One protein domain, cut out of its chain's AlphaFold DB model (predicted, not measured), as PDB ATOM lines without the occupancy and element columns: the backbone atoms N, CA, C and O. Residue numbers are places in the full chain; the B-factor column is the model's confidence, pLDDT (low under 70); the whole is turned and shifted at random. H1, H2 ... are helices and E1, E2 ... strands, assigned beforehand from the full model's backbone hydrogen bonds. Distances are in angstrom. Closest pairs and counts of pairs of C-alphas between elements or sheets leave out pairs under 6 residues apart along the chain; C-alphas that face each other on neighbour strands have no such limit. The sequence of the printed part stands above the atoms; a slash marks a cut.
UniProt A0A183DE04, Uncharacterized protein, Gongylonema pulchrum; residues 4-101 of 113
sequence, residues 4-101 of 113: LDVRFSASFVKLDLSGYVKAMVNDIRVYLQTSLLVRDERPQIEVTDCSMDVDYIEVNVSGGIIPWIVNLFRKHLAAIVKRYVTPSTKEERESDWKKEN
ATOM      1  N   LEU A   4     -35.616  22.410  26.153       60.72
ATOM      2  CA  LEU A   4     -34.483  21.517  26.379       60.72
ATOM      3  C   LEU A   4     -34.450  21.166  27.867       60.72
ATOM      4  O   LEU A   4     -34.256  22.049  28.705       60.72
ATOM      5  N   ASP A   5     -34.664  19.885  28.170       58.16
ATOM      6  CA  ASP A   5     -34.605  19.329  29.521       58.16
ATOM      7  C   ASP A   5     -33.260  18.621  29.725       58.16
ATOM      8  O   ASP A   5     -32.979  17.594  29.103       58.16
ATOM      9  N   VAL A   6     -32.423  19.149  30.620       62.50
ATOM     10  CA  VAL A   6     -31.137  18.532  30.979       62.50
ATOM     11  C   VAL A   6     -31.183  18.075  32.430       62.50
ATOM     12  O   VAL A   6     -31.402  18.879  33.339       62.50
ATOM     13  N   ARG A   7     -30.968  16.773  32.654       64.12
ATOM     14  CA  ARG A   7     -30.864  16.183  33.993       64.12
ATOM     15  C   ARG A   7     -29.418  16.240  34.469       64.12
ATOM     16  O   ARG A   7     -28.518  15.843  33.734       64.12
ATOM     17  N   PHE A   8     -29.204  16.678  35.704       61.84
ATOM     18  CA  PHE A   8     -27.879  16.691  36.317       61.84
ATOM     19  C   PHE A   8     -27.904  16.070  37.713       61.84
ATOM     20  O   PHE A   8     -28.928  16.078  38.402       61.84
ATOM     21  N   SER A   9     -26.759  15.517  38.102       61.28
ATOM     22  CA  SER A   9     -26.483  14.994  39.435       61.28
ATOM     23  C   SER A   9     -25.072  15.424  39.820       61.28
ATOM     24  O   SER A   9     -24.140  15.208  39.042       61.28
ATOM     25  N   ALA A  10     -24.918  16.081  40.966       63.25
ATOM     26  CA  ALA A  10     -23.626  16.539  41.463       63.25
ATOM     27  C   ALA A  10     -23.497  16.275  42.964       63.25
ATOM     28  O   ALA A  10     -24.372  16.663  43.741       63.25
ATOM     29  N   SER A  11     -22.371  15.679  43.362       55.75
ATOM     30  CA  SER A  11     -22.068  15.353  44.757       55.75
ATOM     31  C   SER A  11     -20.846  16.127  45.242       55.75
ATOM     32  O   SER A  11     -19.734  15.897  44.765       55.75
ATOM     33  N   PHE A  12     -21.026  17.012  46.226       59.53
ATOM     34  CA  PHE A  12     -19.938  17.765  46.862       59.53
ATOM     35  C   PHE A  12     -19.883  17.447  48.358       59.53
ATOM     36  O   PHE A  12     -20.742  17.896  49.107       59.53
ATOM     37  N   VAL A  13     -18.896  16.651  48.790       54.31
ATOM     38  CA  VAL A  13     -18.460  16.412  50.192       54.31
ATOM     39  C   VAL A  13     -19.595  16.310  51.252       54.31
ATOM     40  O   VAL A  13     -19.365  16.650  52.405       54.31
ATOM     41  N   LYS A  14     -20.786  15.787  50.880       59.19
ATOM     42  CA  LYS A  14     -22.042  15.520  51.658       59.19
ATOM     43  C   LYS A  14     -23.319  16.206  51.135       59.19
ATOM     44  O   LYS A  14     -24.383  15.993  51.709       59.19
ATOM     45  N   LEU A  15     -23.257  16.995  50.067       60.97
ATOM     46  CA  LEU A  15     -24.438  17.553  49.403       60.97
ATOM     47  C   LEU A  15     -24.684  16.820  48.088       60.97
ATOM     48  O   LEU A  15     -23.800  16.807  47.233       60.97
ATOM     49  N   ASP A  16     -25.870  16.227  47.957       59.00
ATOM     50  CA  ASP A  16     -26.356  15.610  46.723       59.00
ATOM     51  C   ASP A  16     -27.370  16.558  46.072       59.00
ATOM     52  O   ASP A  16     -28.391  16.914  46.669       59.00
ATOM     53  N   LEU A  17     -27.035  17.051  44.882       67.06
ATOM     54  CA  LEU A  17     -27.830  18.014  44.130       67.06
ATOM     55  C   LEU A  17     -28.335  17.323  42.872       67.06
ATOM     56  O   LEU A  17     -27.574  17.095  41.930       67.06
ATOM     57  N   SER A  18     -29.636  17.035  42.844       68.44
ATOM     58  CA  SER A  18     -30.296  16.470  41.670       68.44
ATOM     59  C   SER A  18     -31.465  17.335  41.216       68.44
ATOM     60  O   SER A  18     -32.287  17.805  42.010       68.44
ATOM     61  N   GLY A  19     -31.556  17.544  39.907       74.19
ATOM     62  CA  GLY A  19     -32.679  18.247  39.311       74.19
ATOM     63  C   GLY A  19     -32.575  18.372  37.801       74.19
ATOM     64  O   GLY A  19     -31.806  17.668  37.141       74.19
ATOM     65  N   TYR A  20     -33.402  19.260  37.269       73.19
ATOM     66  CA  TYR A  20     -33.569  19.498  35.849       73.19
ATOM     67  C   TYR A  20     -33.408  20.982  35.559       73.19
ATOM     68  O   TYR A  20     -33.969  21.837  36.253       73.19
ATOM     69  N   VAL A  21     -32.642  21.275  34.517       73.62
ATOM     70  CA  VAL A  21     -32.543  22.611  33.940       73.62
ATOM     71  C   VAL A  21     -33.437  22.642  32.712       73.62
ATOM     72  O   VAL A  21     -33.249  21.856  31.787       73.62
ATOM     73  N   LYS A  22     -34.403  23.556  32.729       73.94
ATOM     74  CA  LYS A  22     -35.255  23.919  31.605       73.94
ATOM     75  C   LYS A  22     -34.719  25.195  30.996       73.94
ATOM     76  O   LYS A  22     -34.711  26.235  31.654       73.94
ATOM     77  N   ALA A  23     -34.282  25.119  29.751       73.81
ATOM     78  CA  ALA A  23     -33.947  26.301  28.972       73.81
ATOM     79  C   ALA A  23     -35.063  26.577  27.962       73.81
ATOM     80  O   ALA A  23     -35.439  25.693  27.187       73.81
ATOM     81  N   MET A  24     -35.576  27.804  27.976       76.44
ATOM     82  CA  MET A  24     -36.445  28.349  26.945       76.44
ATOM     83  C   MET A  24     -35.669  29.402  26.171       76.44
ATOM     84  O   MET A  24     -35.062  30.299  26.751       76.44
ATOM     85  N   VAL A  25     -35.699  29.282  24.855       76.50
ATOM     86  CA  VAL A  25     -35.053  30.223  23.949       76.50
ATOM     87  C   VAL A  25     -36.162  30.957  23.209       76.50
ATOM     88  O   VAL A  25     -36.989  30.317  22.557       76.50
ATOM     89  N   ASN A  26     -36.205  32.278  23.357       76.75
ATOM     90  CA  ASN A  26     -37.212  33.143  22.751       76.75
ATOM     91  C   ASN A  26     -36.568  34.072  21.721       76.75
ATOM     92  O   ASN A  26     -35.421  34.479  21.887       76.75
ATOM     93  N   ASP A  27     -37.338  34.391  20.678       78.19
ATOM     94  CA  ASP A  27     -36.921  35.214  19.535       78.19
ATOM     95  C   ASP A  27     -35.597  34.748  18.905       78.19
ATOM     96  O   ASP A  27     -34.554  35.393  18.994       78.19
ATOM     97  N   ILE A  28     -35.642  33.560  18.297       79.44
ATOM     98  CA  ILE A  28     -34.516  33.013  17.540       79.44
ATOM     99  C   ILE A  28     -34.586  33.562  16.117       79.44
ATOM    100  O   ILE A  28     -35.506  33.227  15.367       79.44
ATOM    101  N   ARG A  29     -33.581  34.342  15.721       83.06
ATOM    102  CA  ARG A  29     -33.427  34.857  14.358       83.06
ATOM    103  C   ARG A  29     -32.268  34.148  13.681       83.06
ATOM    104  O   ARG A  29     -31.124  34.298  14.088       83.06
ATOM    105  N   VAL A  30     -32.560  33.364  12.647       83.44
ATOM    106  CA  VAL A  30     -31.537  32.650  11.870       83.44
ATOM    107  C   VAL A  30     -31.388  33.318  10.513       83.44
ATOM    108  O   VAL A  30     -32.353  33.407   9.754       83.44
ATOM    109  N   TYR A  31     -30.175  33.754  10.199       83.69
ATOM    110  CA  TYR A  31     -29.791  34.275   8.898       83.69
ATOM    111  C   TYR A  31     -28.912  33.244   8.201       83.69
ATOM    112  O   TYR A  31     -27.812  32.927   8.651       83.69
ATOM    113  N   LEU A  32     -29.420  32.716   7.092       87.62
ATOM    114  CA  LEU A  32     -28.724  31.737   6.272       87.62
ATOM    115  C   LEU A  32     -28.506  32.325   4.883       87.62
ATOM    116  O   LEU A  32     -29.466  32.660   4.188       87.62
ATOM    117  N   GLN A  33     -27.250  32.423   4.470       87.88
ATOM    118  CA  GLN A  33     -26.884  32.789   3.115       87.88
ATOM    119  C   GLN A  33     -26.442  31.535   2.367       87.88
ATOM    120  O   GLN A  33     -25.472  30.872   2.741       87.88
ATOM    121  N   THR A  34     -27.167  31.209   1.297       89.38
ATOM    122  CA  THR A  34     -26.888  30.037   0.466       89.38
ATOM    123  C   THR A  34     -26.694  30.434  -0.988       89.38
ATOM    124  O   THR A  34     -27.530  31.140  -1.551       89.38
ATOM    125  N   SER A  35     -25.635  29.941  -1.619       87.31
ATOM    126  CA  SER A  35     -25.425  30.009  -3.060       87.31
ATOM    127  C   SER A  35     -25.792  28.681  -3.706       87.31
ATOM    128  O   SER A  35     -25.421  27.610  -3.226       87.31
ATOM    129  N   LEU A  36     -26.519  28.755  -4.816       88.62
ATOM    130  CA  LEU A  36     -26.869  27.592  -5.616       88.62
ATOM    131  C   LEU A  36     -25.947  27.557  -6.831       88.62
ATOM    132  O   LEU A  36     -25.912  28.494  -7.627       88.62
ATOM    133  N   LEU A  37     -25.159  26.496  -6.931       89.38
ATOM    134  CA  LEU A  37     -24.123  26.328  -7.940       89.38
ATOM    135  C   LEU A  37     -24.412  25.045  -8.705       89.38
ATOM    136  O   LEU A  37     -24.786  24.046  -8.106       89.38
ATOM    137  N   VAL A  38     -24.222  25.032 -10.018       88.81
ATOM    138  CA  VAL A  38     -24.307  23.791 -10.798       88.81
ATOM    139  C   VAL A  38     -22.892  23.394 -11.190       88.81
ATOM    140  O   VAL A  38     -22.203  24.155 -11.867       88.81
ATOM    141  N   ARG A  39     -22.451  22.214 -10.750       85.88
ATOM    142  CA  ARG A  39     -21.195  21.591 -11.187       85.88
ATOM    143  C   ARG A  39     -21.519  20.215 -11.747       85.88
ATOM    144  O   ARG A  39     -22.279  19.480 -11.124       85.88
ATOM    145  N   ASP A  40     -20.970  19.895 -12.914       89.56
ATOM    146  CA  ASP A  40     -21.165  18.599 -13.580       89.56
ATOM    147  C   ASP A  40     -22.650  18.220 -13.737       89.56
ATOM    148  O   ASP A  40     -23.062  17.113 -13.394       89.56
ATOM    149  N   GLU A  41     -23.474  19.180 -14.180       90.44
ATOM    150  CA  GLU A  41     -24.935  19.033 -14.350       90.44
ATOM    151  C   GLU A  41     -25.705  18.710 -13.052       90.44
ATOM    152  O   GLU A  41     -26.896  18.397 -13.079       90.44
ATOM    153  N   ARG A  42     -25.052  18.829 -11.889       90.06
ATOM    154  CA  ARG A  42     -25.645  18.587 -10.570       90.06
ATOM    155  C   ARG A  42     -25.736  19.893  -9.774       90.06
ATOM    156  O   ARG A  42     -24.709  20.543  -9.554       90.06
ATOM    157  N   PRO A  43     -26.934  20.290  -9.316       89.31
ATOM    158  CA  PRO A  43     -27.080  21.436  -8.434       89.31
ATOM    159  C   PRO A  43     -26.508  21.107  -7.049       89.31
ATOM    160  O   PRO A  43     -26.862  20.107  -6.429       89.31
ATOM    161  N   GLN A  44     -25.620  21.965  -6.571       90.06
ATOM    162  CA  GLN A  44     -25.042  21.973  -5.238       90.06
ATOM    163  C   GLN A  44     -25.541  23.217  -4.508       90.06
ATOM    164  O   GLN A  44     -25.597  24.311  -5.074       90.06
ATOM    165  N   ILE A  45     -25.910  23.042  -3.245       90.31
ATOM    166  CA  ILE A  45     -26.290  24.141  -2.363       90.31
ATOM    167  C   ILE A  45     -25.118  24.349  -1.417       90.31
ATOM    168  O   ILE A  45     -24.790  23.469  -0.623       90.31
ATOM    169  N   GLU A  46     -24.480  25.503  -1.527       87.25
ATOM    170  CA  GLU A  46     -23.390  25.906  -0.653       87.25
ATOM    171  C   GLU A  46     -23.912  26.946   0.338       87.25
ATOM    172  O   GLU A  46     -24.511  27.944  -0.052       87.25
ATOM    173  N   VAL A  47     -23.707  26.706   1.631       85.44
ATOM    174  CA  VAL A  47     -24.036  27.665   2.690       85.44
ATOM    175  C   VAL A  47     -22.792  28.511   2.944       85.44
ATOM    176  O   VAL A  47     -21.833  28.039   3.553       85.44
ATOM    177  N   THR A  48     -22.784  29.746   2.449       83.31
ATOM    178  CA  THR A  48     -21.621  30.641   2.539       83.31
ATOM    179  C   THR A  48     -21.531  31.317   3.900       83.31
ATOM    180  O   THR A  48     -20.438  31.438   4.472       83.31
ATOM    181  N   ASP A  49     -22.684  31.709   4.441       81.94
ATOM    182  CA  ASP A  49     -22.784  32.317   5.756       81.94
ATOM    183  C   ASP A  49     -23.997  31.814   6.539       81.94
ATOM    184  O   ASP A  49     -25.057  31.511   5.987       81.94
ATOM    185  N   CYS A  50     -23.809  31.695   7.847       82.75
ATOM    186  CA  CYS A  50     -24.834  31.279   8.785       82.75
ATOM    187  C   CYS A  50     -24.601  32.025  10.092       82.75
ATOM    188  O   CYS A  50     -23.569  31.846  10.745       82.75
ATOM    189  N   SER A  51     -25.571  32.846  10.475       79.75
ATOM    190  CA  SER A  51     -25.609  33.483  11.782       79.75
ATOM    191  C   SER A  51     -26.955  33.228  12.440       79.75
ATOM    192  O   SER A  51     -27.992  33.099  11.792       79.75
ATOM    193  N   MET A  52     -26.930  33.101  13.756       78.94
ATOM    194  CA  MET A  52     -28.123  32.917  14.562       78.94
ATOM    195  C   MET A  52     -28.014  33.870  15.734       78.94
ATOM    196  O   MET A  52     -27.040  33.838  16.482       78.94
ATOM    197  N   ASP A  53     -29.008  34.732  15.846       79.31
ATOM    198  CA  ASP A  53     -29.159  35.688  16.921       79.31
ATOM    199  C   ASP A  53     -30.276  35.214  17.851       79.31
ATOM    200  O   ASP A  53     -31.316  34.708  17.416       79.31
ATOM    201  N   VAL A  54     -30.015  35.332  19.145       75.44
ATOM    202  CA  VAL A  54     -30.892  34.870  20.214       75.44
ATOM    203  C   VAL A  54     -30.997  35.992  21.230       75.44
ATOM    204  O   VAL A  54     -30.040  36.266  21.962       75.44
ATOM    205  N   ASP A  55     -32.174  36.610  21.288       73.12
ATOM    206  CA  ASP A  55     -32.401  37.787  22.126       73.12
ATOM    207  C   ASP A  55     -32.463  37.397  23.615       73.12
ATOM    208  O   ASP A  55     -31.675  37.867  24.444       73.12
ATOM    209  N   TYR A  56     -33.321  36.425  23.956       71.75
ATOM    210  CA  TYR A  56     -33.553  36.029  25.346       71.75
ATOM    211  C   TYR A  56     -33.511  34.515  25.563       71.75
ATOM    212  O   TYR A  56     -34.187  33.732  24.895       71.75
ATOM    213  N   ILE A  57     -32.754  34.111  26.587       71.75
ATOM    214  CA  ILE A  57     -32.693  32.734  27.083       71.75
ATOM    215  C   ILE A  57     -33.160  32.731  28.532       71.75
ATOM    216  O   ILE A  57     -32.510  33.295  29.416       71.75
ATOM    217  N   GLU A  58     -34.284  32.075  28.783       74.00
ATOM    218  CA  GLU A  58     -34.806  31.864  30.121       74.00
ATOM    219  C   GLU A  58     -34.373  30.489  30.625       74.00
ATOM    220  O   GLU A  58     -34.737  29.453  30.076       74.00
ATOM    221  N   VAL A  59     -33.571  30.482  31.689       72.44
ATOM    222  CA  VAL A  59     -33.135  29.253  32.352       72.44
ATOM    223  C   VAL A  59     -33.886  29.121  33.668       72.44
ATOM    224  O   VAL A  59     -33.740  29.954  34.570       72.44
ATOM    225  N   ASN A  60     -34.672  28.057  33.776       72.75
ATOM    226  CA  ASN A  60     -35.360  27.657  34.987       72.75
ATOM    227  C   ASN A  60     -34.752  26.351  35.505       72.75
ATOM    228  O   ASN A  60     -34.588  25.388  34.763       72.75
ATOM    229  N   VAL A  61     -34.397  26.317  36.782       73.44
ATOM    230  CA  VAL A  61     -33.813  25.140  37.420       73.44
ATOM    231  C   VAL A  61     -34.797  24.665  38.476       73.44
ATOM    232  O   VAL A  61     -35.207  25.431  39.343       73.44
ATOM    233  N   SER A  62     -35.208  23.406  38.388       71.69
ATOM    234  CA  SER A  62     -36.213  22.803  39.267       71.69
ATOM    235  C   SER A  62     -35.765  21.407  39.703       71.69
ATOM    236  O   SER A  62     -35.039  20.732  38.981       71.69
ATOM    237  N   GLY A  63     -36.186  20.945  40.879       68.88
ATOM    238  CA  GLY A  63     -35.756  19.659  41.448       68.88
ATOM    239  C   GLY A  63     -35.355  19.798  42.912       68.88
ATOM    240  O   GLY A  63     -35.542  20.868  43.485       68.88
ATOM    241  N   GLY A  64     -34.814  18.738  43.520       65.44
ATOM    242  CA  GLY A  64     -34.408  18.670  44.936       65.44
ATOM    243  C   GLY A  64     -33.175  19.515  45.276       65.44
ATOM    244  O   GLY A  64     -32.286  19.072  45.992       65.44
ATOM    245  N   ILE A  65     -33.102  20.721  44.722       68.44
ATOM    246  CA  ILE A  65     -31.979  21.644  44.780       68.44
ATOM    247  C   ILE A  65     -32.335  22.751  45.764       68.44
ATOM    248  O   ILE A  65     -33.462  23.247  45.781       68.44
ATOM    249  N   ILE A  66     -31.364  23.187  46.565       70.56
ATOM    250  CA  ILE A  66     -31.587  24.291  47.494       70.56
ATOM    251  C   ILE A  66     -31.673  25.612  46.696       70.56
ATOM    252  O   ILE A  66     -30.718  25.938  45.987       70.56
ATOM    253  N   PRO A  67     -32.763  26.403  46.800       66.19
ATOM    254  CA  PRO A  67     -33.005  27.562  45.927       66.19
ATOM    255  C   PRO A  67     -31.875  28.603  45.881       66.19
ATOM    256  O   PRO A  67     -31.641  29.223  44.843       66.19
ATOM    257  N   TRP A  68     -31.125  28.780  46.975       65.38
ATOM    258  CA  TRP A  68     -29.990  29.711  47.011       65.38
ATOM    259  C   TRP A  68     -28.812  29.253  46.133       65.38
ATOM    260  O   TRP A  68     -28.134  30.093  45.543       65.38
ATOM    261  N   ILE A  69     -28.602  27.938  45.990       67.75
ATOM    262  CA  ILE A  69     -27.540  27.355  45.154       67.75
ATOM    263  C   ILE A  69     -27.833  27.648  43.683       67.75
ATOM    264  O   ILE A  69     -26.951  28.086  42.948       67.75
ATOM    265  N   VAL A  70     -29.092  27.494  43.262       67.12
ATOM    266  CA  VAL A  70     -29.532  27.810  41.893       67.12
ATOM    267  C   VAL A  70     -29.209  29.257  41.533       67.12
ATOM    268  O   VAL A  70     -28.706  29.526  40.442       67.12
ATOM    269  N   ASN A  71     -29.458  30.192  42.451       67.56
ATOM    270  CA  ASN A  71     -29.214  31.607  42.201       67.56
ATOM    271  C   ASN A  71     -27.718  31.926  42.017       67.56
ATOM    272  O   ASN A  71     -27.374  32.808  41.231       67.56
ATOM    273  N   LEU A  72     -26.829  31.172  42.679       67.50
ATOM    274  CA  LEU A  72     -25.377  31.311  42.542       67.50
ATOM    275  C   LEU A  72     -24.899  30.914  41.136       67.50
ATOM    276  O   LEU A  72     -24.084  31.605  40.525       67.50
ATOM    277  N   PHE A  73     -25.446  29.823  40.599       68.62
ATOM    278  CA  PHE A  73     -25.049  29.284  39.296       68.62
ATOM    279  C   PHE A  73     -25.853  29.848  38.126       68.62
ATOM    280  O   PHE A  73     -25.458  29.653  36.980       68.62
ATOM    281  N   ARG A  74     -26.935  30.594  38.376       69.69
ATOM    282  CA  ARG A  74     -27.835  31.101  37.330       69.69
ATOM    283  C   ARG A  74     -27.104  31.889  36.244       69.69
ATOM    284  O   ARG A  74     -27.347  31.664  35.063       69.69
ATOM    285  N   LYS A  75     -26.168  32.765  36.630       72.19
ATOM    286  CA  LYS A  75     -25.355  33.537  35.671       72.19
ATOM    287  C   LYS A  75     -24.453  32.637  34.822       72.19
ATOM    288  O   LYS A  75     -24.337  32.850  33.621       72.19
ATOM    289  N   HIS A  76     -23.836  31.632  35.438       70.19
ATOM    290  CA  HIS A  76     -22.917  30.727  34.753       70.19
ATOM    291  C   HIS A  76     -23.661  29.757  33.825       70.19
ATOM    292  O   HIS A  76     -23.277  29.589  32.674       70.19
ATOM    293  N   LEU A  77     -24.786  29.200  34.285       72.31
ATOM    294  CA  LEU A  77     -25.662  28.346  33.484       72.31
ATOM    295  C   LEU A  77     -26.251  29.104  32.294       72.31
ATOM    296  O   LEU A  77     -26.235  28.578  31.188       72.31
ATOM    297  N   ALA A  78     -26.704  30.348  32.483       68.00
ATOM    298  CA  ALA A  78     -27.190  31.173  31.379       68.00
ATOM    299  C   ALA A  78     -26.103  31.406  30.316       68.00
ATOM    300  O   ALA A  78     -26.379  31.285  29.126       68.00
ATOM    301  N   ALA A  79     -24.861  31.672  30.734       71.69
ATOM    302  CA  ALA A  79     -23.738  31.833  29.813       71.69
ATOM    303  C   ALA A  79     -23.410  30.536  29.052       71.69
ATOM    304  O   ALA A  79     -23.192  30.573  27.843       71.69
ATOM    305  N   ILE A  80     -23.413  29.390  29.738       72.94
ATOM    306  CA  ILE A  80     -23.166  28.080  29.120       72.94
ATOM    307  C   ILE A  80     -24.273  27.745  28.119       72.94
ATOM    308  O   ILE A  80     -23.983  27.441  26.966       72.94
ATOM    309  N   VAL A  81     -25.540  27.852  28.526       71.69
ATOM    310  CA  VAL A  81     -26.684  27.584  27.644       71.69
ATOM    311  C   VAL A  81     -26.656  28.524  26.439       71.69
ATOM    312  O   VAL A  81     -26.853  28.061  25.320       71.69
ATOM    313  N   LYS A  82     -26.320  29.808  26.625       70.75
ATOM    314  CA  LYS A  82     -26.176  30.758  25.514       70.75
ATOM    315  C   LYS A  82     -25.124  30.319  24.499       70.75
ATOM    316  O   LYS A  82     -25.396  30.390  23.306       70.75
ATOM    317  N   ARG A  83     -23.977  29.813  24.956       70.06
ATOM    318  CA  ARG A  83     -22.918  29.284  24.079       70.06
ATOM    319  C   ARG A  83     -23.319  28.016  23.331       70.06
ATOM    320  O   ARG A  83     -22.905  27.838  22.197       70.06
ATOM    321  N   TYR A  84     -24.093  27.133  23.958       68.38
ATOM    322  CA  TYR A  84     -24.550  25.907  23.295       68.38
ATOM    323  C   TYR A  84     -25.669  26.168  22.285       68.38
ATOM    324  O   TYR A  84     -25.741  25.489  21.266       68.38
ATOM    325  N   VAL A  85     -26.552  27.124  22.580       68.50
ATOM    326  CA  VAL A  85     -27.711  27.443  21.737       68.50
ATOM    327  C   VAL A  85     -27.330  28.355  20.574       68.50
ATOM    328  O   VAL A  85     -27.868  28.192  19.485       68.50
ATOM    329  N   THR A  86     -26.420  29.305  20.789       66.62
ATOM    330  CA  THR A  86     -25.976  30.222  19.736       66.62
ATOM    331  C   THR A  86     -24.808  29.564  18.998       66.62
ATOM    332  O   THR A  86     -23.741  29.414  19.594       66.62
ATOM    333  N   PRO A  87     -24.960  29.123  17.736       60.56
ATOM    334  CA  PRO A  87     -23.835  28.609  16.970       60.56
ATOM    335  C   PRO A  87     -22.760  29.695  16.873       60.56
ATOM    336  O   PRO A  87     -23.052  30.825  16.489       60.56
ATOM    337  N   SER A  88     -21.522  29.345  17.240       54.62
ATOM    338  CA  SER A  88     -20.385  30.273  17.186       54.62
ATOM    339  C   SER A  88     -20.290  30.933  15.809       54.62
ATOM    340  O   SER A  88     -20.016  30.274  14.793       54.62
ATOM    341  N   THR A  89     -20.509  32.246  15.774       55.56
ATOM    342  CA  THR A  89     -20.218  33.043  14.585       55.56
ATOM    343  C   THR A  89     -18.725  32.906  14.283       55.56
ATOM    344  O   THR A  89     -17.907  32.673  15.182       55.56
ATOM    345  N   LYS A  90     -18.338  32.989  13.004       55.91
ATOM    346  CA  LYS A  90     -16.917  32.896  12.614       55.91
ATOM    347  C   LYS A  90     -16.053  33.913  13.387       55.91
ATOM    348  O   LYS A  90     -14.936  33.580  13.762       55.91
ATOM    349  N   GLU A  91     -16.613  35.079  13.708       55.50
ATOM    350  CA  GLU A  91     -15.975  36.166  14.462       55.50
ATOM    351  C   GLU A  91     -15.764  35.848  15.955       55.50
ATOM    352  O   GLU A  91     -14.711  36.153  16.525       55.50
ATOM    353  N   GLU A  92     -16.720  35.167  16.592       58.81
ATOM    354  CA  GLU A  92     -16.574  34.720  17.981       58.81
ATOM    355  C   GLU A  92     -15.576  33.557  18.082       58.81
ATOM    356  O   GLU A  92     -14.746  33.539  18.992       58.81
ATOM    357  N   ARG A  93     -15.548  32.662  17.079       57.28
ATOM    358  CA  ARG A  93     -14.502  31.635  16.953       57.28
ATOM    359  C   ARG A  93     -13.116  32.251  16.777       57.28
ATOM    360  O   ARG A  93     -12.210  31.845  17.488       57.28
ATOM    361  N   GLU A  94     -12.927  33.224  15.887       59.94
ATOM    362  CA  GLU A  94     -11.628  33.901  15.729       59.94
ATOM    363  C   GLU A  94     -11.188  34.644  16.997       59.94
ATOM    364  O   GLU A  94     -10.005  34.639  17.334       59.94
ATOM    365  N   SER A  95     -12.121  35.253  17.730       59.34
ATOM    366  CA  SER A  95     -11.823  35.921  19.002       59.34
ATOM    367  C   SER A  95     -11.442  34.940  20.114       59.34
ATOM    368  O   SER A  95     -10.540  35.239  20.899       59.34
ATOM    369  N   ASP A  96     -12.085  33.772  20.184       63.31
ATOM    370  CA  ASP A  96     -11.712  32.712  21.127       63.31
ATOM    371  C   ASP A  96     -10.392  32.039  20.727       63.31
ATOM    372  O   ASP A  96      -9.517  31.912  21.582       63.31
ATOM    373  N   TRP A  97     -10.159  31.762  19.438       57.56
ATOM    374  CA  TRP A  97      -8.854  31.320  18.922       57.56
ATOM    375  C   TRP A  97      -7.740  32.324  19.251       57.56
ATOM    376  O   TRP A  97      -6.651  31.924  19.658       57.56
ATOM    377  N   LYS A  98      -7.996  33.637  19.135       62.62
ATOM    378  CA  LYS A  98      -7.033  34.681  19.528       62.62
ATOM    379  C   LYS A  98      -6.793  34.738  21.036       62.62
ATOM    380  O   LYS A  98      -5.677  35.040  21.442       62.62
ATOM    381  N   LYS A  99      -7.795  34.468  21.877       70.38
ATOM    382  CA  LYS A  99      -7.617  34.402  23.342       70.38
ATOM    383  C   LYS A  99      -6.875  33.145  23.780       70.38
ATOM    384  O   LYS A  99      -6.112  33.211  24.740       70.38
ATOM    385  N   GLU A 100      -7.114  32.030  23.100       64.81
ATOM    386  CA  GLU A 100      -6.450  30.755  23.351       64.81
ATOM    387  C   GLU A 100      -4.988  30.847  22.898       64.81
ATOM    388  O   GLU A 100      -4.107  30.847  23.745       64.81
ATOM    389  N   ASN A 101      -4.703  31.144  21.627       59.31
ATOM    390  CA  ASN A 101      -3.320  31.302  21.152       59.31
ATOM    391  C   ASN A 101      -2.592  32.550  21.680       59.31
ATOM    392  O   ASN A 101      -1.365  32.565  21.731       59.31
TER     393      ASN A 101
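Overview. This is residues 4 to 101 of the 113 residues of an uncharacterized protein of Gongylonema pulchrum (UniProt A0A183DE04). A long, twisted antiparallel meander, E1, E2, E3, curls round H1. Its far tip, residues 38 to 43, stands free; H2 lies off the sheet. The 98 printed residues, mixed in class, form an extended rod of 65 by 32 by 24 A, radius of gyration of the C-alphas 19.5 A.

Arrangement. Begin at E1, residues 4 to 12: N 6 and O 21 of E2, residues 15 to 39, are within hydrogen-bond range, 3.1 A. E3, residues 42 to 63, pairs likewise: N 31 and O 51, 2.8 A. H1, residues 67 to 85, is on the sheet, closest to E3 at C-alphas 78 and 59, 6.3 A. H2, residues 90 to 101, is apart from H1. H1 has 13 of 15 O i to N i+4 pairs within range, H2 every one.

Along the chain. Find C-alpha 4 at (-34.483, 21.517, 26.379), where E1 begins. E2 runs 60.8 A and E3 53.0 A, bending at residues 36 and 55. H2 ends at C-alpha 101, (-3.320, 31.302, 21.152).

Size, cuts and confidence. The printed part has no cut; 44 residues are under pLDDT 70.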